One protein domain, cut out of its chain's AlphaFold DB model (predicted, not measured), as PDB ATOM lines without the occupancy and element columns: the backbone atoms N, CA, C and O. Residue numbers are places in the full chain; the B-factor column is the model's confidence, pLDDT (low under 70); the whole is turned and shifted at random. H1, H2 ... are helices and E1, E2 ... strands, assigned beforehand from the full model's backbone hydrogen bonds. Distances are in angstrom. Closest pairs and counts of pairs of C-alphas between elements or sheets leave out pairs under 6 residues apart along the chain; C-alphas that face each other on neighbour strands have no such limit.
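AT A GLANCE: This is residues 244 to 410 of the 451 residues of an uncharacterized protein of Thermoplasmatales archaeon ex4484_30 (UniProt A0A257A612). A strongly twisted sheet of five strands forms the core, with H4 and H1 packed on one face and H2 on the other, making three layers. A long link, residues 383 to 403, leads away from this body to the small helix H5, and residues 399 to 404 stick out. The printed part has 167 residues with five named helices and five named strands, in the order E1 H1 E2 H2 E3 E4 E5 H3 H4 H5; the sheet, in the order E2 E1 E3 E5 E4, is mixed. The class is mixed, helices and strands, with 83 residues in named elements, under half of those printed. The whole is compact, with a radius of gyration of the C-alphas of 16.1 A and spans of 49 by 39 by 27 A.

HOW THE PARTS SIT: In the sheet, E1, residues 244 to 252, is parallel to edge strand E2, residues 282 to 286, with N 247 and O 284 2.8 A apart, within hydrogen-bond range. E1 is also parallel to E3, residues 325 to 331, with N 250 and O 328 at 2.9 A. E3 is parallel to E5, residues 349 to 353, with N 331 and O 352 at 2.9 A. E5 and edge strand E4, residues 342 to 346, form an antiparallel hairpin, with N 351 and O 343 at 2.9 A. H4, residues 364 to 382, is over E5 and runs along the strands, at 23 degrees to E5 on the local plane and a height over the sheet of 8.6 A; their closest C-alphas are those of Val 352 and Phe 375, 6.3 A. H1, residues 266 to 277, is on the same face but over none of the strands; with E1 and E2 it makes a strand-helix-strand unit, two parallel neighbour strands with a helix between, whose crossover is right-handed. H1 touches H4 with residues 267 to 272 alone, the closest C-alphas being Ser 268 and Ala 372, 4.8 A, at a steep tilt of 45 degrees, the same way. H3, residues 354 to 360, touches H4, with the C-alphas of Ile 357 and Arg 367 closest at 6.5 A. H2, residues 304 to 312, is on the opposite face, over E3 and E5, and runs only just across the strands, at 61 degrees to E3 on the local plane; E2, H2 and E3 form a split unit with E1 between the strands, its crossover right-handed. H5, residues 404 to 408, is not on the sheet and touches no helix. In H1, H2, H3, H4 and H5 every O i to N i+4 pair is within hydrogen-bond range.

IN THESE COORDINATES: E1 begins at C-alpha 244, (-32.164, -41.783, -29.360), and spans 26.2 A; E3 spans 18.9 A, E5 13.7 A, E2 12.8 A and E4 12.7 A. H4 spans 27.1 A and ends at C-alpha 382, (-33.374, -28.003, -31.797). H1 spans 16.5 A, H2 10.7 A, H3 10.0 A and H5 6.4 A, ending at C-alpha 408, (-12.186, -14.545, -27.950).

THE WHOLE: The two C-alphas farthest apart are those of Lys 317 and Trp 402, 51.3 A. The links E1 to H1, E2 to H2, H2 to E3 and H4 to H5 are long. The printed part has no cut, its mean pLDDT is 95.4, and no printed residue is under 70.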
ATOM      1  N   ASP A 244     -31.811 -41.827 -27.958       98.12
ATOM      2  CA  ASP A 244     -32.164 -41.783 -29.360       98.12
ATOM      3  C   ASP A 244     -32.503 -40.353 -29.824       98.12
ATOM      4  O   ASP A 244     -33.001 -39.484 -29.113       98.12
ATOM      5  N   ILE A 245     -32.200 -40.060 -31.089       98.62
ATOM      6  CA  ILE A 245     -32.677 -38.851 -31.767       98.62
ATOM      7  C   ILE A 245     -33.196 -39.247 -33.140       98.62
ATOM      8  O   ILE A 245     -32.419 -39.616 -34.024       98.62
ATOM      9  N   PHE A 246     -34.495 -39.069 -33.364       98.69
ATOM     10  CA  PHE A 246     -35.123 -39.312 -34.659       98.69
ATOM     11  C   PHE A 246     -35.243 -38.034 -35.484       98.69
ATOM     12  O   PHE A 246     -35.748 -37.009 -35.029       98.69
ATOM     13  N   ILE A 247     -34.800 -38.086 -36.742       98.75
ATOM     14  CA  ILE A 247     -34.881 -36.961 -37.675       98.75
ATOM     15  C   ILE A 247     -35.406 -37.436 -39.019       98.75
ATOM     16  O   ILE A 247     -34.779 -38.246 -39.696       98.75
ATOM     17  N   GLU A 248     -36.520 -36.864 -39.459       98.56
ATOM     18  CA  GLU A 248     -37.005 -37.022 -40.823       98.56
ATOM     19  C   GLU A 248     -36.386 -35.968 -41.739       98.56
ATOM     20  O   GLU A 248     -36.394 -34.776 -41.427       98.56
ATOM     21  N   VAL A 249     -35.846 -36.402 -42.879       98.75
ATOM     22  CA  VAL A 249     -35.111 -35.548 -43.811       98.75
ATOM     23  C   VAL A 249     -35.735 -35.586 -45.199       98.75
ATOM     24  O   VAL A 249     -35.503 -36.507 -45.983       98.75
ATOM     25  N   ASP A 250     -36.411 -34.497 -45.554       98.56
ATOM     26  CA  ASP A 250     -36.878 -34.250 -46.916       98.56
ATOM     27  C   ASP A 250     -35.832 -33.494 -47.728       98.56
ATOM     28  O   ASP A 250     -35.071 -32.668 -47.211       98.56
ATOM     29  N   TRP A 251     -35.820 -33.701 -49.043       98.25
ATOM     30  CA  TRP A 251     -34.924 -32.967 -49.934       98.25
ATOM     31  C   TRP A 251     -35.610 -32.467 -51.191       98.25
ATOM     32  O   TRP A 251     -36.435 -33.135 -51.797       98.25
ATOM     33  N   MET A 252     -35.223 -31.277 -51.642       97.62
ATOM     34  CA  MET A 252     -35.733 -30.737 -52.897       97.62
ATOM     35  C   MET A 252     -35.074 -31.381 -54.115       97.62
ATOM     36  O   MET A 252     -33.851 -31.563 -54.160       97.62
ATOM     37  N   GLU A 253     -35.873 -31.574 -55.161       97.38
ATOM     38  CA  GLU A 253     -35.391 -31.809 -56.518       97.38
ATOM     39  C   GLU A 253     -34.358 -30.746 -56.941       97.38
ATOM     40  O   GLU A 253     -34.314 -29.603 -56.462       97.38
ATOM     41  N   GLY A 254     -33.527 -31.103 -57.919       95.19
ATOM     42  CA  GLY A 254     -32.640 -30.142 -58.558       95.19
ATOM     43  C   GLY A 254     -33.426 -29.025 -59.251       95.19
ATOM     44  O   GLY A 254     -34.439 -29.262 -59.897       95.19
ATOM     45  N   LYS A 255     -32.905 -27.790 -59.212       92.62
ATOM     46  CA  LYS A 255     -33.506 -26.618 -59.888       92.62
ATOM     47  C   LYS A 255     -33.875 -26.850 -61.364       92.62
ATOM     48  O   LYS A 255     -34.729 -26.159 -61.914       92.62
ATOM     49  N   ASN A 256     -33.142 -27.728 -62.035       91.19
ATOM     50  CA  ASN A 256     -33.364 -28.149 -63.410       91.19
ATOM     51  C   ASN A 256     -32.753 -29.542 -63.611       91.19
ATOM     52  O   ASN A 256     -32.030 -30.031 -62.745       91.19
ATOM     53  N   THR A 257     -32.963 -30.129 -64.787       87.75
ATOM     54  CA  THR A 257     -32.471 -31.466 -65.166       87.75
ATOM     55  C   THR A 257     -30.949 -31.648 -65.085       87.75
ATOM     56  O   THR A 257     -30.472 -32.776 -65.082       87.75
ATOM     57  N   PHE A 258     -30.174 -30.561 -65.014       89.31
ATOM     58  CA  PHE A 258     -28.711 -30.595 -64.888       89.31
ATOM     59  C   PHE A 258     -28.223 -30.393 -63.448       89.31
ATOM     60  O   PHE A 258     -27.030 -30.515 -63.168       89.31
ATOM     61  N   SER A 259     -29.121 -30.039 -62.530       90.19
ATOM     62  CA  SER A 259     -28.801 -29.808 -61.126       90.19
ATOM     63  C   SER A 259     -29.029 -31.090 -60.342       90.19
ATOM     64  O   SER A 259     -30.116 -31.654 -60.386       90.19
ATOM     65  N   LYS A 260     -28.025 -31.534 -59.578       92.88
ATOM     66  CA  LYS A 260     -28.222 -32.634 -58.625       92.88
ATOM     67  C   LYS A 260     -29.300 -32.243 -57.596       92.88
ATOM     68  O   LYS A 260     -29.258 -31.086 -57.147       92.88
ATOM     69  N   PRO A 261     -30.166 -33.174 -57.158       95.81
ATOM     70  CA  PRO A 261     -31.067 -32.959 -56.028       95.81
ATOM     71  C   PRO A 261     -30.332 -32.424 -54.803       95.81
ATOM     72  O   PRO A 261     -29.127 -32.652 -54.632       95.81
ATOM     73  N   TYR A 262     -31.032 -31.690 -53.953       96.81
ATOM     74  CA  TYR A 262     -30.501 -31.138 -52.711       96.81
ATOM     75  C   TYR A 262     -30.552 -32.181 -51.589       96.81
ATOM     76  O   TYR A 262     -31.020 -31.882 -50.507       96.81
ATOM     77  N   LYS A 263     -30.061 -33.398 -51.848       96.06
ATOM     78  CA  LYS A 263     -30.030 -34.511 -50.889       96.06
ATOM     79  C   LYS A 263     -28.748 -34.513 -50.049       96.06
ATOM     80  O   LYS A 263     -27.693 -34.073 -50.528       96.06
ATOM     81  N   MET A 264     -28.834 -35.027 -48.821       95.62
ATOM     82  CA  MET A 264     -27.678 -35.240 -47.952       95.62
ATOM     83  C   MET A 264     -26.745 -36.316 -48.544       95.62
ATOM     84  O   MET A 264     -27.210 -37.397 -48.908       95.62
ATOM     85  N   PRO A 265     -25.432 -36.054 -48.671       96.00
ATOM     86  CA  PRO A 265     -24.468 -37.078 -49.064       96.00
ATOM     87  C   PRO A 265     -24.374 -38.202 -48.027       96.00
ATOM     88  O   PRO A 265     -24.411 -37.933 -46.829       96.00
ATOM     89  N   PHE A 266     -24.135 -39.439 -48.479       95.38
ATOM     90  CA  PHE A 266     -23.932 -40.598 -47.597       95.38
ATOM     91  C   PHE A 266     -22.877 -40.328 -46.516       95.38
ATOM     92  O   PHE A 266     -23.170 -40.465 -45.336       95.38
ATOM     93  N   LEU A 267     -21.694 -39.835 -46.898       96.44
ATOM     94  CA  LEU A 267     -20.629 -39.528 -45.937       96.44
ATOM     95  C   LEU A 267     -21.012 -38.430 -44.934       96.44
ATOM     96  O   LEU A 267     -20.512 -38.441 -43.819       96.44
ATOM     97  N   SER A 268     -21.907 -37.498 -45.289       97.62
ATOM     98  CA  SER A 268     -22.399 -36.516 -44.317       97.62
ATOM     99  C   SER A 268     -23.234 -37.188 -43.225       97.62
ATOM    100  O   SER A 268     -23.044 -36.844 -42.066       97.62
ATOM    101  N   LYS A 269     -24.084 -38.170 -43.576       97.19
ATOM    102  CA  LYS A 269     -24.809 -38.999 -42.591       97.19
ATOM    103  C   LYS A 269     -23.839 -39.785 -41.713       97.19
ATOM    104  O   LYS A 269     -23.966 -39.752 -40.501       97.19
ATOM    105  N   GLN A 270     -22.832 -40.411 -42.323       97.44
ATOM    106  CA  GLN A 270     -21.846 -41.208 -41.587       97.44
ATOM    107  C   GLN A 270     -21.069 -40.382 -40.557       97.44
ATOM    108  O   GLN A 270     -20.935 -40.816 -39.420       97.44
ATOM    109  N   TYR A 271     -20.636 -39.163 -40.903       97.69
ATOM    110  CA  TYR A 271     -19.980 -38.285 -39.929       97.69
ATOM    111  C   TYR A 271     -20.890 -37.903 -38.758       97.69
ATOM    112  O   TYR A 271     -20.415 -37.828 -37.630       97.69
ATOM    113  N   LEU A 272     -22.181 -37.667 -39.023       98.38
ATOM    114  CA  LEU A 272     -23.161 -37.382 -37.976       98.38
ATOM    115  C   LEU A 272     -23.363 -38.604 -37.076       98.38
ATOM    116  O   LEU A 272     -23.211 -38.491 -35.868       98.38
ATOM    117  N   PHE A 273     -23.609 -39.783 -37.648       98.06
ATOM    118  CA  PHE A 273     -23.710 -41.017 -36.869       98.06
ATOM    119  C   PHE A 273     -22.465 -41.229 -36.005       98.06
ATOM    120  O   PHE A 273     -22.579 -41.448 -34.812       98.06
ATOM    121  N   SER A 274     -21.260 -41.097 -36.566       97.00
ATOM    122  CA  SER A 274     -20.025 -41.310 -35.806       97.00
ATOM    123  C   SER A 274     -19.837 -40.333 -34.657       97.00
ATOM    124  O   SER A 274     -19.372 -40.761 -33.607       97.00
ATOM    125  N   ILE A 275     -20.156 -39.046 -34.832       97.31
ATOM    126  CA  ILE A 275     -19.955 -38.091 -33.741       97.31
ATOM    127  C   ILE A 275     -20.962 -38.318 -32.612       97.31
ATOM    128  O   ILE A 275     -20.551 -38.369 -31.464       97.31
ATOM    129  N   PHE A 276     -22.239 -38.561 -32.918       98.31
ATOM    130  CA  PHE A 276     -23.251 -38.832 -31.891       98.31
ATOM    131  C   PHE A 276     -23.006 -40.170 -31.175       98.31
ATOM    132  O   PHE A 276     -23.069 -40.214 -29.948       98.31
ATOM    133  N   THR A 277     -22.601 -41.221 -31.902       97.06
ATOM    134  CA  THR A 277     -22.236 -42.517 -31.304       97.06
ATOM    135  C   THR A 277     -21.135 -42.369 -30.253       97.06
ATOM    136  O   THR A 277     -21.255 -42.929 -29.173       97.06
ATOM    137  N   LYS A 278     -20.107 -41.543 -30.495       95.88
ATOM    138  CA  LYS A 278     -19.036 -41.285 -29.508       95.88
ATOM    139  C   LYS A 278     -19.523 -40.644 -28.205       95.88
ATOM    140  O   LYS A 278     -18.795 -40.661 -27.218       95.88
ATOM    141  N   HIS A 279     -20.731 -40.084 -28.210       96.62
ATOM    142  CA  HIS A 279     -21.397 -39.496 -27.054       96.62
ATOM    143  C   HIS A 279     -22.544 -40.362 -26.521       96.62
ATOM    144  O   HIS A 279     -23.347 -39.854 -25.741       96.62
ATOM    145  N   PHE A 280     -22.609 -41.646 -26.903       97.31
ATOM    146  CA  PHE A 280     -23.668 -42.576 -26.492       97.31
ATOM    147  C   PHE A 280     -25.068 -42.051 -26.845       97.31
ATOM    148  O   PHE A 280     -25.996 -42.107 -26.046       97.31
ATOM    149  N   ILE A 281     -25.187 -41.461 -28.037       98.38
ATOM    150  CA  ILE A 281     -26.461 -41.034 -28.612       98.38
ATOM    151  C   ILE A 281     -26.609 -41.708 -29.972       98.38
ATOM    152  O   ILE A 281     -25.750 -41.590 -30.855       98.38
ATOM    153  N   THR A 282     -27.712 -42.407 -30.165       97.94
ATOM    154  CA  THR A 282     -28.093 -42.999 -31.437       97.94
ATOM    155  C   THR A 282     -28.816 -41.961 -32.276       97.94
ATOM    156  O   THR A 282     -29.877 -41.456 -31.930       97.94
ATOM    157  N   LEU A 283     -28.241 -41.625 -33.426       98.38
ATOM    158  CA  LEU A 283     -28.889 -40.722 -34.365       98.38
ATOM    159  C   LEU A 283     -29.581 -41.526 -35.468       98.38
ATOM    160  O   LEU A 283     -28.923 -42.186 -36.274       98.38
ATOM    161  N   HIS A 284     -30.898 -41.390 -35.557       98.31
ATOM    162  CA  HIS A 284     -31.744 -42.008 -36.571       98.31
ATOM    163  C   HIS A 284     -32.126 -40.980 -37.637       98.31
ATOM    164  O   HIS A 284     -32.851 -40.022 -37.373       98.31
ATOM    165  N   ILE A 285     -31.634 -41.159 -38.866       98.50
ATOM    166  CA  ILE A 285     -31.933 -40.260 -39.992       98.50
ATOM    167  C   ILE A 285     -32.831 -40.979 -40.998       98.50
ATOM    168  O   ILE A 285     -32.350 -41.799 -41.782       98.50
ATOM    169  N   ASP A 286     -34.105 -40.597 -41.032       98.25
ATOM    170  CA  ASP A 286     -35.075 -41.061 -42.015       98.25
ATOM    171  C   ASP A 286     -35.013 -40.224 -43.297       98.25
ATOM    172  O   ASP A 286     -35.620 -39.158 -43.402       98.25
ATOM    173  N   ASP A 287     -34.283 -40.715 -44.297       96.38
ATOM    174  CA  ASP A 287     -34.297 -40.179 -45.663       96.38
ATOM    175  C   ASP A 287     -35.058 -41.084 -46.649       96.38
ATOM    176  O   ASP A 287     -34.691 -41.163 -47.834       96.38
ATOM    177  N   GLY A 288     -36.086 -41.779 -46.146       96.50
ATOM    178  CA  GLY A 288     -36.912 -42.740 -46.881       96.50
ATOM    179  C   GLY A 288     -36.915 -44.156 -46.293       96.50
ATOM    180  O   GLY A 288     -37.571 -45.039 -46.849       96.50
ATOM    181  N   CYS A 289     -36.147 -44.411 -45.230       94.94
ATOM    182  CA  CYS A 289     -35.942 -45.747 -44.660       94.94
ATOM    183  C   CYS A 289     -36.833 -46.054 -43.445       94.94
ATOM    184  O   CYS A 289     -36.951 -47.219 -43.074       94.94
ATOM    185  N   MET A 290     -37.503 -45.051 -42.870       96.69
ATOM    186  CA  MET A 290     -38.308 -45.163 -41.638       96.69
ATOM    187  C   MET A 290     -39.761 -44.702 -41.864       96.69
ATOM    188  O   MET A 290     -40.466 -44.250 -40.961       96.69
ATOM    189  N   GLY A 291     -40.241 -44.820 -43.107       92.62
ATOM    190  CA  GLY A 291     -41.632 -44.550 -43.486       92.62
ATOM    191  C   GLY A 291     -41.999 -43.074 -43.703       92.62
ATOM    192  O   GLY A 291     -43.127 -42.813 -44.136       92.62
ATOM    193  N   GLY A 292     -41.085 -42.141 -43.439       94.44
ATOM    194  CA  GLY A 292     -41.115 -40.739 -43.867       94.44
ATOM    195  C   GLY A 292     -39.975 -40.440 -44.846       94.44
ATOM    196  O   GLY A 292     -39.449 -41.365 -45.461       94.44
ATOM    197  N   GLY A 293     -39.618 -39.161 -45.006       96.50
ATOM    198  CA  GLY A 293     -38.465 -38.722 -45.799       96.50
ATOM    199  C   GLY A 293     -38.665 -38.881 -47.309       96.50
ATOM    200  O   GLY A 293     -38.668 -39.985 -47.858       96.50
ATOM    201  N   GLU A 294     -38.794 -37.772 -48.032       97.31
ATOM    202  CA  GLU A 294     -39.089 -37.816 -49.464       97.31
ATOM    203  C   GLU A 294     -38.423 -36.717 -50.306       97.31
ATOM    204  O   GLU A 294     -37.942 -35.683 -49.828       97.31
ATOM    205  N   GLU A 295     -38.403 -36.951 -51.623       97.75
ATOM    206  CA  GLU A 295     -38.033 -35.924 -52.594       97.75
ATOM    207  C   GLU A 295     -39.230 -35.004 -52.867       97.75
ATOM    208  O   GLU A 295     -40.269 -35.441 -53.363       97.75
ATOM    209  N   ILE A 296     -39.068 -33.709 -52.598       97.19
ATOM    210  CA  ILE A 296     -40.105 -32.696 -52.814       97.19
ATOM    211  C   ILE A 296     -39.807 -31.835 -54.057       97.19
ATOM    212  O   ILE A 296     -38.639 -31.554 -54.357       97.19
ATOM    213  N   PRO A 297     -40.834 -31.325 -54.769       96.75
ATOM    214  CA  PRO A 297     -40.632 -30.505 -55.961       96.75
ATOM    215  C   PRO A 297     -39.785 -29.260 -55.698       96.75
ATOM    216  O   PRO A 297     -39.925 -28.590 -54.670       96.75
ATOM    217  N   TYR A 298     -38.952 -28.885 -56.671       95.69
ATOM    218  CA  TYR A 298     -38.146 -27.675 -56.549       95.69
ATOM    219  C   TYR A 298     -39.020 -26.417 -56.456       95.69
ATOM    220  O   TYR A 298     -39.806 -26.100 -57.355       95.69
ATOM    221  N   VAL A 299     -38.786 -25.616 -55.415       92.44
ATOM    222  CA  VAL A 299     -39.374 -24.284 -55.260       92.44
ATOM    223  C   VAL A 299     -38.265 -23.285 -54.955       92.44
ATOM    224  O   VAL A 299     -37.457 -23.479 -54.053       92.44
ATOM    225  N   LYS A 300     -38.221 -22.181 -55.709       89.25
ATOM    226  CA  LYS A 300     -37.210 -21.126 -55.513       89.25
ATOM    227  C   LYS A 300     -37.342 -20.442 -54.146       89.25
ATOM    228  O   LYS A 300     -36.335 -20.069 -53.557       89.25
ATOM    229  N   GLU A 301     -38.575 -20.236 -53.698       90.56
ATOM    230  CA  GLU A 301     -38.933 -19.533 -52.461       90.56
ATOM    231  C   GLU A 301     -39.943 -20.399 -51.696       90.56
ATOM    232  O   GLU A 301     -41.152 -20.202 -51.828       90.56
ATOM    233  N   PRO A 302     -39.468 -21.447 -51.002       89.81
ATOM    234  CA  PRO A 302     -40.340 -22.426 -50.374       89.81
ATOM    235  C   PRO A 302     -41.067 -21.840 -49.161       89.81
ATOM    236  O   PRO A 302     -40.472 -21.165 -48.322       89.81
ATOM    237  N   ASN A 303     -42.357 -22.153 -49.031       94.25
ATOM    238  CA  ASN A 303     -43.082 -21.948 -47.782       94.25
ATOM    239  C   ASN A 303     -42.836 -23.161 -46.874       94.25
ATOM    240  O   ASN A 303     -43.494 -24.191 -47.023       94.25
ATOM    241  N   LEU A 304     -41.880 -23.033 -45.952       94.62
ATOM    242  CA  LEU A 304     -41.434 -24.132 -45.086       94.62
ATOM    243  C   LEU A 304     -42.549 -24.669 -44.182       94.62
ATOM    244  O   LEU A 304     -42.645 -25.873 -43.976       94.62
ATOM    245  N   ARG A 305     -43.471 -23.808 -43.730       94.00
ATOM    246  CA  ARG A 305     -44.625 -24.248 -42.937       94.00
ATOM    247  C   ARG A 305     -45.599 -25.093 -43.756       94.00
ATOM    248  O   ARG A 305     -46.149 -26.058 -43.238       94.00
ATOM    249  N   ASN A 306     -45.815 -24.747 -45.026       95.62
ATOM    250  CA  ASN A 306     -46.625 -25.564 -45.930       95.62
ATOM    251  C   ASN A 306     -45.949 -26.910 -46.219       95.62
ATOM    252  O   ASN A 306     -46.631 -27.928 -46.222       95.62
ATOM    253  N   ILE A 307     -44.628 -26.904 -46.412       96.44
ATOM    254  CA  ILE A 307     -43.836 -28.118 -46.615       96.44
ATOM    255  C   ILE A 307     -43.971 -29.050 -45.406       96.44
ATOM    256  O   ILE A 307     -44.420 -30.176 -45.576       96.44
ATOM    257  N   TYR A 308     -43.740 -28.546 -44.191       96.56
ATOM    258  CA  TYR A 308     -43.924 -29.296 -42.944       96.56
ATOM    259  C   TYR A 308     -45.328 -29.928 -42.838       96.56
ATOM    260  O   TYR A 308     -45.487 -31.099 -42.523       96.56
ATOM    261  N   GLN A 309     -46.391 -29.183 -43.151       96.00
ATOM    262  CA  GLN A 309     -47.756 -29.731 -43.080       96.00
ATOM    263  C   GLN A 309     -48.044 -30.790 -44.159       96.00
ATOM    264  O   GLN A 309     -48.861 -31.690 -43.952       96.00
ATOM    265  N   ARG A 310     -47.423 -30.656 -45.333       96.38
ATOM    266  CA  ARG A 310     -47.722 -31.479 -46.506       96.38
ATOM    267  C   ARG A 310     -46.898 -32.761 -46.572       96.38
ATOM    268  O   ARG A 310     -47.461 -33.775 -46.984       96.38
ATOM    269  N   TYR A 311     -45.620 -32.680 -46.226       97.19
ATOM    270  CA  TYR A 311     -44.643 -33.746 -46.433       97.19
ATOM    271  C   TYR A 311     -44.319 -34.435 -45.101       97.19
ATOM    272  O   TYR A 311     -44.683 -35.587 -44.944       97.19
ATOM    273  N   PHE A 312     -43.915 -33.700 -44.059       97.31
ATOM    274  CA  PHE A 312     -43.714 -34.303 -42.728       97.31
ATOM    275  C   PHE A 312     -45.002 -34.885 -42.110       97.31
ATOM    276  O   PHE A 312     -45.112 -36.078 -41.831       97.31
ATOM    277  N   LEU A 313     -46.035 -34.049 -41.916       96.06
ATOM    278  CA  LEU A 313     -47.268 -34.494 -41.245       96.06
ATOM    279  C   LEU A 313     -48.240 -35.250 -42.161       96.06
ATOM    280  O   LEU A 313     -49.139 -35.947 -41.674       96.06
ATOM    281  N   HIS A 314     -48.111 -35.081 -43.481       95.31
ATOM    282  CA  HIS A 314     -49.065 -35.590 -44.471       95.31
ATOM    283  C   HIS A 314     -50.536 -35.376 -44.055       95.31
ATOM    284  O   HIS A 314     -51.372 -36.289 -44.073       95.31
ATOM    285  N   GLY A 315     -50.859 -34.149 -43.634       88.38
ATOM    286  CA  GLY A 315     -52.139 -33.837 -43.004       88.38
ATOM    287  C   GLY A 315     -52.229 -34.423 -41.594       88.38
ATOM    288  O   GLY A 315     -51.583 -33.920 -40.683       88.38
ATOM    289  N   ILE A 316     -53.071 -35.447 -41.407       90.06
ATOM    290  CA  ILE A 316     -53.251 -36.115 -40.103       90.06
ATOM    291  C   ILE A 316     -52.548 -37.473 -40.005       90.06
ATOM    292  O   ILE A 316     -52.510 -38.064 -38.931       90.06
ATOM    293  N   LYS A 317     -52.031 -37.992 -41.127       93.00
ATOM    294  CA  LYS A 317     -51.535 -39.372 -41.227       93.00
ATOM    295  C   LYS A 317     -50.293 -39.600 -40.363       93.00
ATOM    296  O   LYS A 317     -50.184 -40.651 -39.741       93.00
ATOM    297  N   ASN A 318     -49.402 -38.614 -40.307       95.19
ATOM    298  CA  ASN A 318     -48.133 -38.693 -39.588       95.19
ATOM    299  C   ASN A 318     -48.114 -37.773 -38.357       95.19
ATOM    300  O   ASN A 318     -47.054 -37.344 -37.919       95.19
ATOM    301  N   LEU A 319     -49.280 -37.453 -37.774       94.00
ATOM    302  CA  LEU A 319     -49.328 -36.617 -36.566       94.00
ATOM    303  C   LEU A 319     -48.558 -37.217 -35.391       94.00
ATOM    304  O   LEU A 319     -48.033 -36.456 -34.588       94.00
ATOM    305  N   TRP A 320     -48.483 -38.546 -35.317       94.31
ATOM    306  CA  TRP A 320     -47.753 -39.268 -34.280       94.31
ATOM    307  C   TRP A 320     -46.241 -38.994 -34.318       94.31
ATOM    308  O   TRP A 320     -45.603 -39.033 -33.283       94.31
ATOM    309  N   ARG A 321     -45.673 -38.640 -35.483       95.38
ATOM    310  CA  ARG A 321     -44.239 -38.317 -35.616       95.38
ATOM    311  C   ARG A 321     -43.891 -36.967 -34.999       95.38
ATOM    312  O   ARG A 321     -42.733 -36.702 -34.701       95.38
ATOM    313  N   ARG A 322     -44.875 -36.080 -34.829       93.75
ATOM    314  CA  ARG A 322     -44.651 -34.754 -34.257       93.75
ATOM    315  C   ARG A 322     -44.367 -34.880 -32.769       93.75
ATOM    316  O   ARG A 322     -45.236 -35.325 -32.029       93.75
ATOM    317  N   GLY A 323     -43.217 -34.369 -32.348       92.62
ATOM    318  CA  GLY A 323     -42.747 -34.558 -30.983       92.62
ATOM    319  C   GLY A 323     -42.059 -35.904 -30.781       92.62
ATOM    320  O   GLY A 323     -41.766 -36.214 -29.651       92.62
ATOM    321  N   ILE A 324     -41.775 -36.674 -31.833       96.75
ATOM    322  CA  ILE A 324     -40.865 -37.834 -31.781       96.75
ATOM    323  C   ILE A 324     -39.706 -37.587 -32.750       96.75
ATOM    324  O   ILE A 324     -38.543 -37.666 -32.391       96.75
ATOM    325  N   PHE A 325     -40.039 -37.183 -33.977       98.00
ATOM    326  CA  PHE A 325     -39.082 -36.816 -35.009       98.00
ATOM    327  C   PHE A 325     -38.869 -35.302 -35.032       98.00
ATOM    328  O   PHE A 325     -39.830 -34.526 -35.096       98.00
ATOM    329  N   HIS A 326     -37.610 -34.883 -35.111       98.19
ATOM    330  CA  HIS A 326     -37.258 -33.592 -35.688       98.19
ATOM    331  C   HIS A 326     -37.471 -33.631 -37.205       98.19
ATOM    332  O   HIS A 326     -37.315 -34.669 -37.849       98.19
ATOM    333  N   TYR A 327     -37.778 -32.487 -37.809       98.44
ATOM    334  CA  TYR A 327     -37.964 -32.376 -39.251       98.44
ATOM    335  C   TYR A 327     -36.910 -31.481 -39.903       98.44
ATOM    336  O   TYR A 327     -36.832 -30.277 -39.647       98.44
ATOM    337  N   ALA A 328     -36.140 -32.048 -40.823       98.56
ATOM    338  CA  ALA A 328     -35.183 -31.319 -41.632       98.56
ATOM    339  C   ALA A 328     -35.637 -31.259 -43.092       98.56
ATOM    340  O   ALA A 328     -35.947 -32.274 -43.711       98.56
ATOM    341  N   VAL A 329     -35.582 -30.072 -43.697       98.12
ATOM    342  CA  VAL A 329     -35.760 -29.926 -45.149       98.12
ATOM    343  C   VAL A 329     -34.510 -29.370 -45.814       98.12
ATOM    344  O   VAL A 329     -34.036 -28.268 -45.516       98.12
ATOM    345  N   LEU A 330     -33.984 -30.126 -46.772       98.12
ATOM    346  CA  LEU A 330     -32.793 -29.787 -47.532       98.12
ATOM    347  C   LEU A 330     -33.185 -29.072 -48.825       98.12
ATOM    348  O   LEU A 330     -33.804 -29.640 -49.727       98.12
ATOM    349  N   CYS A 331     -32.827 -27.796 -48.925       95.75
ATOM    350  CA  CYS A 331     -33.300 -26.933 -50.000       95.75
ATOM    351  C   CYS A 331     -32.168 -26.318 -50.833       95.75
ATOM    352  O   CYS A 331     -30.971 -26.564 -50.641       95.75
ATOM    353  N   GLY A 332     -32.570 -25.531 -51.831       94.00
ATOM    354  CA  GLY A 332     -31.667 -24.860 -52.753       94.00
ATOM    355  C   GLY A 332     -30.868 -23.713 -52.131       94.00
ATOM    356  O   GLY A 332     -30.216 -23.838 -51.098       94.00
ATOM    357  N   ILE A 333     -30.803 -22.591 -52.845       91.44
ATOM    358  CA  ILE A 333     -30.135 -21.387 -52.340       91.44
ATOM    359  C   ILE A 333     -31.119 -20.666 -51.427       91.44
ATOM    360  O   ILE A 333     -32.256 -20.449 -51.842       91.44
ATOM    361  N   ASN A 334     -30.662 -20.237 -50.251       88.19
ATOM    362  CA  ASN A 334     -31.467 -19.409 -49.357       88.19
ATOM    363  C   ASN A 334     -31.966 -18.162 -50.120       88.19
ATOM    364  O   ASN A 334     -31.137 -17.371 -50.599       88.19
ATOM    365  N   PRO A 335     -33.290 -17.981 -50.267       78.50
ATOM    366  CA  PRO A 335     -33.831 -16.923 -51.109       78.50
ATOM    367  C   PRO A 335     -33.675 -15.523 -50.506       78.50
ATOM    368  O   PRO A 335     -33.639 -14.549 -51.257       78.50
ATOM    369  N   TRP A 336     -33.543 -15.411 -49.180       81.81
ATOM    370  CA  TRP A 336     -33.498 -14.129 -48.471       81.81
ATOM    371  C   TRP A 336     -32.071 -13.660 -48.196       81.81
ATOM    372  O   TRP A 336     -31.757 -12.482 -48.369       81.81
ATOM    373  N   ARG A 337     -31.175 -14.575 -47.807       84.19
ATOM    374  CA  ARG A 337     -29.769 -14.256 -47.524       84.19
ATOM    375  C   ARG A 337     -28.871 -15.392 -47.987       84.19
ATOM    376  O   ARG A 337     -28.680 -16.376 -47.288       84.19
ATOM    377  N   LYS A 338     -28.235 -15.210 -49.149       82.75
ATOM    378  CA  LYS A 338     -27.354 -16.223 -49.759       82.75
ATOM    379  C   LYS A 338     -26.196 -16.675 -48.870       82.75
ATOM    380  O   LYS A 338     -25.657 -17.731 -49.137       82.75
ATOM    381  N   SER A 339     -25.782 -15.893 -47.872       82.44
ATOM    382  CA  SER A 339     -24.704 -16.280 -46.953       82.44
ATOM    383  C   SER A 339     -25.173 -17.128 -45.767       82.44
ATOM    384  O   SER A 339     -24.330 -17.545 -44.983       82.44
ATOM    385  N   VAL A 340     -26.480 -17.353 -45.616       87.94
ATOM    386  CA  VAL A 340     -27.066 -18.202 -44.571       87.94
ATOM    387  C   VAL A 340     -27.399 -19.555 -45.187       87.94
ATOM    388  O   VAL A 340     -28.064 -19.630 -46.226       87.94
ATOM    389  N   ALA A 341     -26.876 -20.615 -44.577       93.06
ATOM    390  CA  ALA A 341     -26.942 -21.969 -45.110       93.06
ATOM    391  C   ALA A 341     -27.800 -22.928 -44.282       93.06
ATOM    392  O   ALA A 341     -28.008 -24.049 -44.728       93.06
ATOM    393  N   GLY A 342     -28.347 -22.467 -43.164       95.25
ATOM    394  CA  GLY A 342     -29.368 -23.148 -42.388       95.25
ATOM    395  C   GLY A 342     -30.094 -22.147 -41.496       95.25
ATOM    396  O   GLY A 342     -29.663 -20.992 -41.402       95.25
ATOM    397  N   PHE A 343     -31.263 -22.541 -41.003       95.94
ATOM    398  CA  PHE A 343     -31.952 -21.891 -39.888       95.94
ATOM    399  C   PHE A 343     -33.104 -22.785 -39.407       95.94
ATOM    400  O   PHE A 343     -33.719 -23.525 -40.186       95.94
ATOM    401  N   ASN A 344     -33.453 -22.639 -38.137       96.19
ATOM    402  CA  ASN A 344     -34.635 -23.227 -37.521       96.19
ATOM    403  C   ASN A 344     -35.893 -22.411 -37.881       96.19
ATOM    404  O   ASN A 344     -35.863 -21.176 -37.864       96.19
ATOM    405  N   PHE A 345     -36.998 -23.070 -38.242       95.00
ATOM    406  CA  PHE A 345     -38.260 -22.399 -38.614       95.00
ATOM    407  C   PHE A 345     -39.481 -22.855 -37.805       95.00
ATOM    408  O   PHE A 345     -40.543 -22.240 -37.920       95.00
ATOM    409  N   ASP A 346     -39.334 -23.906 -37.004       94.31
ATOM    410  CA  ASP A 346     -40.243 -24.316 -35.933       94.31
ATOM    411  C   ASP A 346     -39.403 -24.961 -34.810       94.31
ATOM    412  O   ASP A 346     -38.209 -25.200 -34.996       94.31
ATOM    413  N   ARG A 347     -39.998 -25.247 -33.648       90.19
ATOM    414  CA  ARG A 347     -39.279 -25.880 -32.521       90.19
ATOM    415  C   ARG A 347     -38.797 -27.300 -32.806       90.19
ATOM    416  O   ARG A 347     -37.799 -27.702 -32.239       90.19
ATOM    417  N   ASP A 348     -39.497 -28.013 -33.682       94.88
ATOM    418  CA  ASP A 348     -39.178 -29.364 -34.147       94.88
ATOM    419  C   ASP A 348     -38.789 -29.375 -35.636       94.88
ATOM    420  O   ASP A 348     -38.898 -30.409 -36.293       94.88
ATOM    421  N   ALA A 349     -38.422 -28.219 -36.215       97.44
ATOM    422  CA  ALA A 349     -38.103 -28.151 -37.633       97.44
ATOM    423  C   ALA A 349     -37.045 -27.118 -38.039       97.44
ATOM    424  O   ALA A 349     -37.119 -25.925 -37.717       97.44
ATOM    425  N   PHE A 350     -36.129 -27.554 -38.901       98.00
ATOM    426  CA  PHE A 350     -35.066 -26.724 -39.455       98.00
ATOM    427  C   PHE A 350     -34.818 -26.992 -40.940       98.00
ATOM    428  O   PHE A 350     -35.290 -27.960 -41.538       98.00
ATOM    429  N   THR A 351     -34.092 -26.085 -41.590       97.81
ATOM    430  CA  THR A 351     -33.696 -26.254 -42.990       97.81
ATOM    431  C   THR A 351     -32.198 -26.104 -43.163       97.81
ATOM    432  O   THR A 351     -31.575 -25.265 -42.521       97.81
ATOM    433  N   VAL A 352     -31.639 -26.863 -44.108       97.94
ATOM    434  CA  VAL A 352     -30.265 -26.688 -44.590       97.94
ATOM    435  C   VAL A 352     -30.295 -26.385 -46.088       97.94
ATOM    436  O   VAL A 352     -30.781 -27.151 -46.918       97.94
ATOM    437  N   CYS A 353     -29.749 -25.236 -46.467       97.06
ATOM    438  CA  CYS A 353     -29.688 -24.741 -47.836       97.06
ATOM    439  C   CYS A 353     -28.469 -25.328 -48.571       97.06
ATOM    440  O   CYS A 353     -27.448 -24.657 -48.767       97.06
ATOM    441  N   ILE A 354     -28.560 -26.577 -49.030       96.69
ATOM    442  CA  ILE A 354     -27.486 -27.258 -49.776       96.69
ATOM    443  C   ILE A 354     -27.074 -26.477 -51.031       96.69
ATOM    444  O   ILE A 354     -25.894 -26.450 -51.398       96.69
ATOM    445  N   GLY A 355     -28.012 -25.797 -51.695       95.25
ATOM    446  CA  GLY A 355     -27.685 -24.920 -52.820       95.25
ATOM    447  C   GLY A 355     -26.761 -23.770 -52.418       95.25
ATOM    448  O   GLY A 355     -25.803 -23.491 -53.143       95.25
ATOM    449  N   THR A 356     -26.986 -23.157 -51.253       95.75
ATOM    450  CA  THR A 356     -26.061 -22.174 -50.671       95.75
ATOM    451  C   THR A 356     -24.691 -22.809 -50.420       95.75
ATOM    452  O   THR A 356     -23.678 -22.267 -50.861       95.75
ATOM    453  N   ILE A 357     -24.632 -23.992 -49.805       96.62
ATOM    454  CA  ILE A 357     -23.353 -24.657 -49.508       96.62
ATOM    455  C   ILE A 357     -22.544 -24.920 -50.783       96.62
ATOM    456  O   ILE A 357     -21.345 -24.634 -50.844       96.62
ATOM    457  N   ARG A 358     -23.205 -25.387 -51.847       94.62
ATOM    458  CA  ARG A 358     -22.579 -25.642 -53.155       94.62
ATOM    459  C   ARG A 358     -21.991 -24.386 -53.806       94.62
ATOM    460  O   ARG A 358     -21.019 -24.524 -54.552       94.62
ATOM    461  N   LEU A 359     -22.549 -23.200 -53.533       93.50
ATOM    462  CA  LEU A 359     -22.006 -21.918 -54.001       93.50
ATOM    463  C   LEU A 359     -20.709 -21.537 -53.271       93.50
ATOM    464  O   LEU A 359     -19.787 -21.031 -53.905       93.50
ATOM    465  N   TYR A 360     -20.633 -21.774 -51.958       93.62
ATOM    466  CA  TYR A 360     -19.514 -21.330 -51.112       93.62
ATOM    467  C   TYR A 360     -18.421 -22.386 -50.897       93.62
ATOM    468  O   TYR A 360     -17.331 -22.060 -50.416       93.62
ATOM    469  N   ARG A 361     -18.679 -23.655 -51.231       94.06
ATOM    470  CA  ARG A 361     -17.706 -24.755 -51.172       94.06
ATOM    471  C   ARG A 361     -17.583 -25.395 -52.546       94.06
ATOM    472  O   ARG A 361     -18.563 -25.888 -53.093       94.06
ATOM    473  N   LEU A 362     -16.376 -25.368 -53.113       89.88
ATOM    474  CA  LEU A 362     -16.129 -25.835 -54.482       89.88
ATOM    475  C   LEU A 362     -15.828 -27.336 -54.559       89.88
ATOM    476  O   LEU A 362     -16.324 -27.995 -55.469       89.88
ATOM    477  N   SER A 363     -15.045 -27.880 -53.620       95.19
ATOM    478  CA  SER A 363     -14.717 -29.310 -53.604       95.19
ATOM    479  C   SER A 363     -15.815 -30.136 -52.943       95.19
ATOM    480  O   SER A 363     -16.498 -29.668 -52.032       95.19
ATOM    481  N   GLU A 364     -15.962 -31.380 -53.394       93.44
ATOM    482  CA  GLU A 364     -16.937 -32.332 -52.858       93.44
ATOM    483  C   GLU A 364     -16.697 -32.612 -51.373       93.44
ATOM    484  O   GLU A 364     -17.600 -32.394 -50.579       93.44
ATOM    485  N   THR A 365     -15.457 -32.899 -50.969       94.44
ATOM    486  CA  THR A 365     -15.089 -33.103 -49.556       94.44
ATOM    487  C   THR A 365     -15.504 -31.931 -48.663       94.44
ATOM    488  O   THR A 365     -16.113 -32.122 -47.616       94.44
ATOM    489  N   LYS A 366     -15.244 -30.687 -49.093       96.38
ATOM    490  CA  LYS A 366     -15.630 -29.503 -48.312       96.38
ATOM    491  C   LYS A 366     -17.143 -29.294 -48.271       96.38
ATOM    492  O   LYS A 366     -17.629 -28.678 -47.330       96.38
ATOM    493  N   ARG A 367     -17.883 -29.749 -49.290       96.75
ATOM    494  CA  ARG A 367     -19.352 -29.736 -49.281       96.75
ATOM    495  C   ARG A 367     -19.886 -30.781 -48.312       96.75
ATOM    496  O   ARG A 367     -20.753 -30.433 -47.531       96.75
ATOM    497  N   THR A 368     -19.349 -31.999 -48.331       97.00
ATOM    498  CA  THR A 368     -19.730 -33.078 -47.410       97.00
ATOM    499  C   THR A 368     -19.559 -32.653 -45.953       97.00
ATOM    500  O   THR A 368     -20.503 -32.762 -45.175       97.00
ATOM    501  N   ILE A 369     -18.396 -32.083 -45.611       97.69
ATOM    502  CA  ILE A 369     -18.123 -31.587 -44.255       97.69
ATOM    503  C   ILE A 369     -19.065 -30.440 -43.893       97.69
ATOM    504  O   ILE A 369     -19.664 -30.454 -42.827       97.69
ATOM    505  N   ALA A 370     -19.232 -29.457 -44.782       98.06
ATOM    506  CA  ALA A 370     -20.104 -28.320 -44.506       98.06
ATOM    507  C   ALA A 370     -21.580 -28.723 -44.366       98.06
ATOM    508  O   ALA A 370     -22.276 -28.128 -43.559       98.06
ATOM    509  N   ILE A 371     -22.060 -29.710 -45.134       98.38
ATOM    510  CA  ILE A 371     -23.434 -30.217 -45.013       98.38
ATOM    511  C   ILE A 371     -23.634 -30.885 -43.654       98.38
ATOM    512  O   ILE A 371     -24.602 -30.550 -42.988       98.38
ATOM    513  N   ALA A 372     -22.723 -31.766 -43.229       98.56
ATOM    514  CA  ALA A 372     -22.809 -32.400 -41.912       98.56
ATOM    515  C   ALA A 372     -22.705 -31.366 -40.778       98.56
ATOM    516  O   ALA A 372     -23.573 -31.309 -39.921       98.56
ATOM    517  N   SER A 373     -21.701 -30.486 -40.833       98.62
ATOM    518  CA  SER A 373     -21.450 -29.438 -39.833       98.62
ATOM    519  C   SER A 373     -22.636 -28.482 -39.671       98.62
ATOM    520  O   SER A 373     -23.049 -28.208 -38.554       98.62
ATOM    521  N   LEU A 374     -23.229 -28.012 -40.776       98.50
ATOM    522  CA  LEU A 374     -24.386 -27.115 -40.720       98.50
ATOM    523  C   LEU A 374     -25.679 -27.844 -40.350       98.50
ATOM    524  O   LEU A 374     -26.529 -27.250 -39.708       98.50
ATOM    525  N   PHE A 375     -25.849 -29.107 -40.743       98.81
ATOM    526  CA  PHE A 375     -26.990 -29.901 -40.287       98.81
ATOM    527  C   PHE A 375     -26.940 -30.108 -38.773       98.81
ATOM    528  O   PHE A 375     -27.934 -29.872 -38.098       98.81
ATOM    529  N   MET A 376     -25.763 -30.466 -38.251       98.75
ATOM    530  CA  MET A 376     -25.507 -30.563 -36.818       98.75
ATOM    531  C   MET A 376     -25.727 -29.219 -36.119       98.75
ATOM    532  O   MET A 376     -26.424 -29.173 -35.125       98.75
ATOM    533  N   HIS A 377     -25.236 -28.108 -36.672       98.75
ATOM    534  CA  HIS A 377     -25.470 -26.772 -36.115       98.75
ATOM    535  C   HIS A 377     -26.965 -26.461 -35.935       98.75
ATOM    536  O   HIS A 377     -27.395 -26.025 -34.872       98.75
ATOM    537  N   GLU A 378     -27.773 -26.717 -36.967       98.62
ATOM    538  CA  GLU A 378     -29.214 -26.478 -36.879       98.62
ATOM    539  C   GLU A 378     -29.916 -27.439 -35.915       98.62
ATOM    540  O   GLU A 378     -30.845 -27.017 -35.227       98.62
ATOM    541  N   LEU A 379     -29.465 -28.694 -35.839       98.69
ATOM    542  CA  LEU A 379     -29.918 -29.653 -34.832       98.69
ATOM    543  C   LEU A 379     -29.539 -29.196 -33.414       98.69
ATOM    544  O   LEU A 379     -30.329 -29.366 -32.498       98.69
ATOM    545  N   GLY A 380     -28.395 -28.540 -33.221       98.38
ATOM    546  CA  GLY A 380     -27.980 -28.002 -31.922       98.38
ATOM    547  C   GLY A 380     -28.981 -26.998 -31.357       98.38
ATOM    548  O   GLY A 380     -29.295 -27.040 -30.173       98.38
ATOM    549  N   HIS A 381     -29.567 -26.151 -32.207       98.06
ATOM    550  CA  HIS A 381     -30.666 -25.268 -31.800       98.06
ATOM    551  C   HIS A 381     -31.947 -26.029 -31.441       98.06
ATOM    552  O   HIS A 381     -32.656 -25.627 -30.524       98.06
ATOM    553  N   GLN A 382     -32.247 -27.126 -32.140       96.62
ATOM    554  CA  GLN A 382     -33.374 -28.003 -31.797       96.62
ATOM    555  C   GLN A 382     -33.166 -28.721 -30.460       96.62
ATOM    556  O   GLN A 382     -34.144 -29.111 -29.835       96.62
ATOM    557  N   LEU A 383     -31.908 -28.855 -30.040       97.50
ATOM    558  CA  LEU A 383     -31.465 -29.427 -28.771       97.50
ATOM    559  C   LEU A 383     -31.068 -28.335 -27.761       97.50
ATOM    560  O   LEU A 383     -30.217 -28.550 -26.903       97.50
ATOM    561  N   GLY A 384     -31.632 -27.130 -27.882       96.12
ATOM    562  CA  GLY A 384     -31.548 -26.108 -26.838       96.12
ATOM    563  C   GLY A 384     -30.298 -25.225 -26.818       96.12
ATOM    564  O   GLY A 384     -30.167 -24.411 -25.911       96.12
ATOM    565  N   LEU A 385     -29.385 -25.324 -27.787       97.75
ATOM    566  CA  LEU A 385     -28.171 -24.499 -27.796       97.75
ATOM    567  C   LEU A 385     -28.432 -23.125 -28.424       97.75
ATOM    568  O   LEU A 385     -28.576 -23.016 -29.645       97.75
ATOM    569  N   PHE A 386     -28.418 -22.045 -27.634       97.12
ATOM    570  CA  PHE A 386     -28.636 -20.688 -28.142       97.12
ATOM    571  C   PHE A 386     -27.570 -19.680 -27.704       97.12
ATOM    572  O   PHE A 386     -26.890 -19.806 -26.688       97.12
ATOM    573  N   TRP A 387     -27.485 -18.567 -28.443       96.38
ATOM    574  CA  TRP A 387     -26.643 -17.414 -28.081       96.38
ATOM    575  C   TRP A 387     -26.899 -16.878 -26.658       96.38
ATOM    576  O   TRP A 387     -26.023 -16.236 -26.067       96.38
ATOM    577  N   GLY A 388     -28.113 -17.091 -26.133       94.56
ATOM    578  CA  GLY A 388     -28.504 -16.708 -24.776       94.56
ATOM    579  C   GLY A 388     -27.787 -17.504 -23.685       94.56
ATOM    580  O   GLY A 388     -27.488 -16.925 -22.643       94.56
ATOM    581  N   ASP A 389     -27.457 -18.769 -23.952       93.12
ATOM    582  CA  ASP A 389     -26.783 -19.673 -23.012       93.12
ATOM    583  C   ASP A 389     -25.277 -19.424 -23.024       93.12
ATOM    584  O   ASP A 389     -24.635 -19.252 -21.984       93.12
ATOM    585  N   PHE A 390     -24.717 -19.288 -24.228       97.44
ATOM    586  CA  PHE A 390     -23.325 -18.920 -24.417       97.44
ATOM    587  C   PHE A 390     -23.139 -18.004 -25.623       97.44
ATOM    588  O   PHE A 390     -23.354 -18.375 -26.773       97.44
ATOM    589  N   HIS A 391     -22.615 -16.802 -25.379       96.56
ATOM    590  CA  HIS A 391     -22.434 -15.776 -26.410       96.56
ATOM    591  C   HIS A 391     -21.448 -16.136 -27.536       96.56
ATOM    592  O   HIS A 391     -21.265 -15.320 -28.443       96.56
ATOM    593  N   GLY A 392     -20.768 -17.285 -27.473       96.56
ATOM    594  CA  GLY A 392     -19.966 -17.825 -28.574       96.56
ATOM    595  C   GLY A 392     -20.802 -18.498 -29.667       96.56
ATOM    596  O   GLY A 392     -20.393 -18.458 -30.832       96.56
ATOM    597  N   ILE A 393     -21.969 -19.044 -29.309       98.00
ATOM    598  CA  ILE A 393     -22.960 -19.617 -30.232       98.00
ATOM    599  C   ILE A 393     -23.454 -18.507 -31.159       98.00
ATOM    600  O   ILE A 393     -23.715 -17.402 -30.694       98.00
ATOM    601  N   ASP A 394     -23.522 -18.748 -32.469       95.81
ATOM    602  CA  ASP A 394     -24.021 -17.788 -33.474       95.81
ATOM    603  C   ASP A 394     -23.366 -16.404 -33.480       95.81
ATOM    604  O   ASP A 394     -23.906 -15.408 -33.982       95.81
ATOM    605  N   ASN A 395     -22.170 -16.285 -32.912       96.19
ATOM    606  CA  ASN A 395     -21.575 -14.975 -32.772       96.19
ATOM    607  C   ASN A 395     -21.083 -14.458 -34.134       96.19
ATOM    608  O   ASN A 395     -20.032 -14.849 -34.641       96.19
ATOM    609  N   GLU A 396     -21.792 -13.482 -34.705       94.50
ATOM    610  CA  GLU A 396     -21.443 -12.822 -35.974       94.50
ATOM    611  C   GLU A 396     -20.018 -12.220 -35.985       94.50
ATOM    612  O   GLU A 396     -19.412 -12.013 -37.046       94.50
ATOM    613  N   SER A 397     -19.428 -11.940 -34.818       96.00
ATOM    614  CA  SER A 397     -18.038 -11.479 -34.710       96.00
ATOM    615  C   SER A 397     -16.990 -12.602 -34.778       96.00
ATOM    616  O   SER A 397     -15.798 -12.297 -34.848       96.00
ATOM    617  N   CYS A 398     -17.411 -13.866 -34.859       96.12
ATOM    618  CA  CYS A 398     -16.572 -15.045 -35.098       96.12
ATOM    619  C   CYS A 398     -16.396 -15.399 -36.580       96.12
ATOM    620  O   CYS A 398     -15.640 -16.306 -36.893       96.12
ATOM    621  N   ASN A 399     -17.036 -14.677 -37.505       92.69
ATOM    622  CA  ASN A 399     -16.968 -14.981 -38.939       92.69
ATOM    623  C   ASN A 399     -15.623 -14.636 -39.611       92.69
ATOM    624  O   ASN A 399     -15.297 -15.196 -40.656       92.69
ATOM    625  N   PHE A 400     -14.845 -13.689 -39.060       94.19
ATOM    626  CA  PHE A 400     -13.619 -13.202 -39.708       94.19
ATOM    627  C   PHE A 400     -12.464 -12.891 -38.739       94.19
ATOM    628  O   PHE A 400     -12.715 -12.273 -37.704       94.19
ATOM    629  N   PRO A 401     -11.191 -13.158 -39.114       95.56
ATOM    630  CA  PRO A 401     -10.014 -12.912 -38.269       95.56
ATOM    631  C   PRO A 401      -9.789 -11.467 -37.814       95.56
ATOM    632  O   PRO A 401      -9.064 -11.229 -36.857       95.56
ATOM    633  N   TRP A 402     -10.363 -10.471 -38.487       95.88
ATOM    634  CA  TRP A 402     -10.231  -9.063 -38.088       95.88
ATOM    635  C   TRP A 402     -11.306  -8.607 -37.089       95.88
ATOM    636  O   TRP A 402     -11.322  -7.440 -36.699       95.88
ATOM    637  N   ARG A 403     -12.227  -9.489 -36.686       96.75
ATOM    638  CA  ARG A 403     -13.252  -9.210 -35.673       96.75
ATOM    639  C   ARG A 403     -12.836  -9.797 -34.320       96.75
ATOM    640  O   ARG A 403     -12.118 -10.787 -34.255       96.75
ATOM    641  N   LYS A 404     -13.289  -9.176 -33.225       95.88
ATOM    642  CA  LYS A 404     -12.872  -9.538 -31.857       95.88
ATOM    643  C   LYS A 404     -13.292 -10.964 -31.464       95.88
ATOM    644  O   LYS A 404     -12.475 -11.690 -30.903       95.88
ATOM    645  N   GLY A 405     -14.529 -11.366 -31.776       96.25
ATOM    646  CA  GLY A 405     -15.069 -12.683 -31.410       96.25
ATOM    647  C   GLY A 405     -14.266 -13.849 -31.966       96.25
ATOM    648  O   GLY A 405     -14.044 -14.809 -31.242       96.25
ATOM    649  N   TRP A 406     -13.723 -13.718 -33.183       97.19
ATOM    650  CA  TRP A 406     -12.857 -14.732 -33.798       97.19
ATOM    651  C   TRP A 406     -11.728 -15.205 -32.877       97.19
ATOM    652  O   TRP A 406     -11.369 -16.383 -32.893       97.19
ATOM    653  N   TRP A 407     -11.159 -14.284 -32.094       96.62
ATOM    654  CA  TRP A 407     -10.066 -14.568 -31.167       96.62
ATOM    655  C   TRP A 407     -10.553 -14.915 -29.764       96.62
ATOM    656  O   TRP A 407      -9.971 -15.799 -29.151       96.62
ATOM    657  N   ILE A 408     -11.611 -14.257 -29.275       96.94
ATOM    658  CA  ILE A 408     -12.186 -14.545 -27.950       96.94
ATOM    659  C   ILE A 408     -12.687 -15.989 -27.886       96.94
ATOM    660  O   ILE A 408     -12.330 -16.717 -26.974       96.94
ATOM    661  N   TYR A 409     -13.464 -16.408 -28.882       97.50
ATOM    662  CA  TYR A 409     -14.076 -17.735 -28.947       97.50
ATOM    663  C   TYR A 409     -13.233 -18.694 -29.800       97.50
ATOM    664  O   TYR A 409     -13.757 -19.566 -30.482       97.50
ATOM    665  N   ALA A 410     -11.912 -18.500 -29.847       96.81
ATOM    666  CA  ALA A 410     -11.015 -19.354 -30.626       96.81
ATOM    667  C   ALA A 410     -10.914 -20.780 -30.071       96.81
ATOM    668  O   ALA A 410     -10.677 -21.722 -30.835       96.81
TER     669      ALA A 410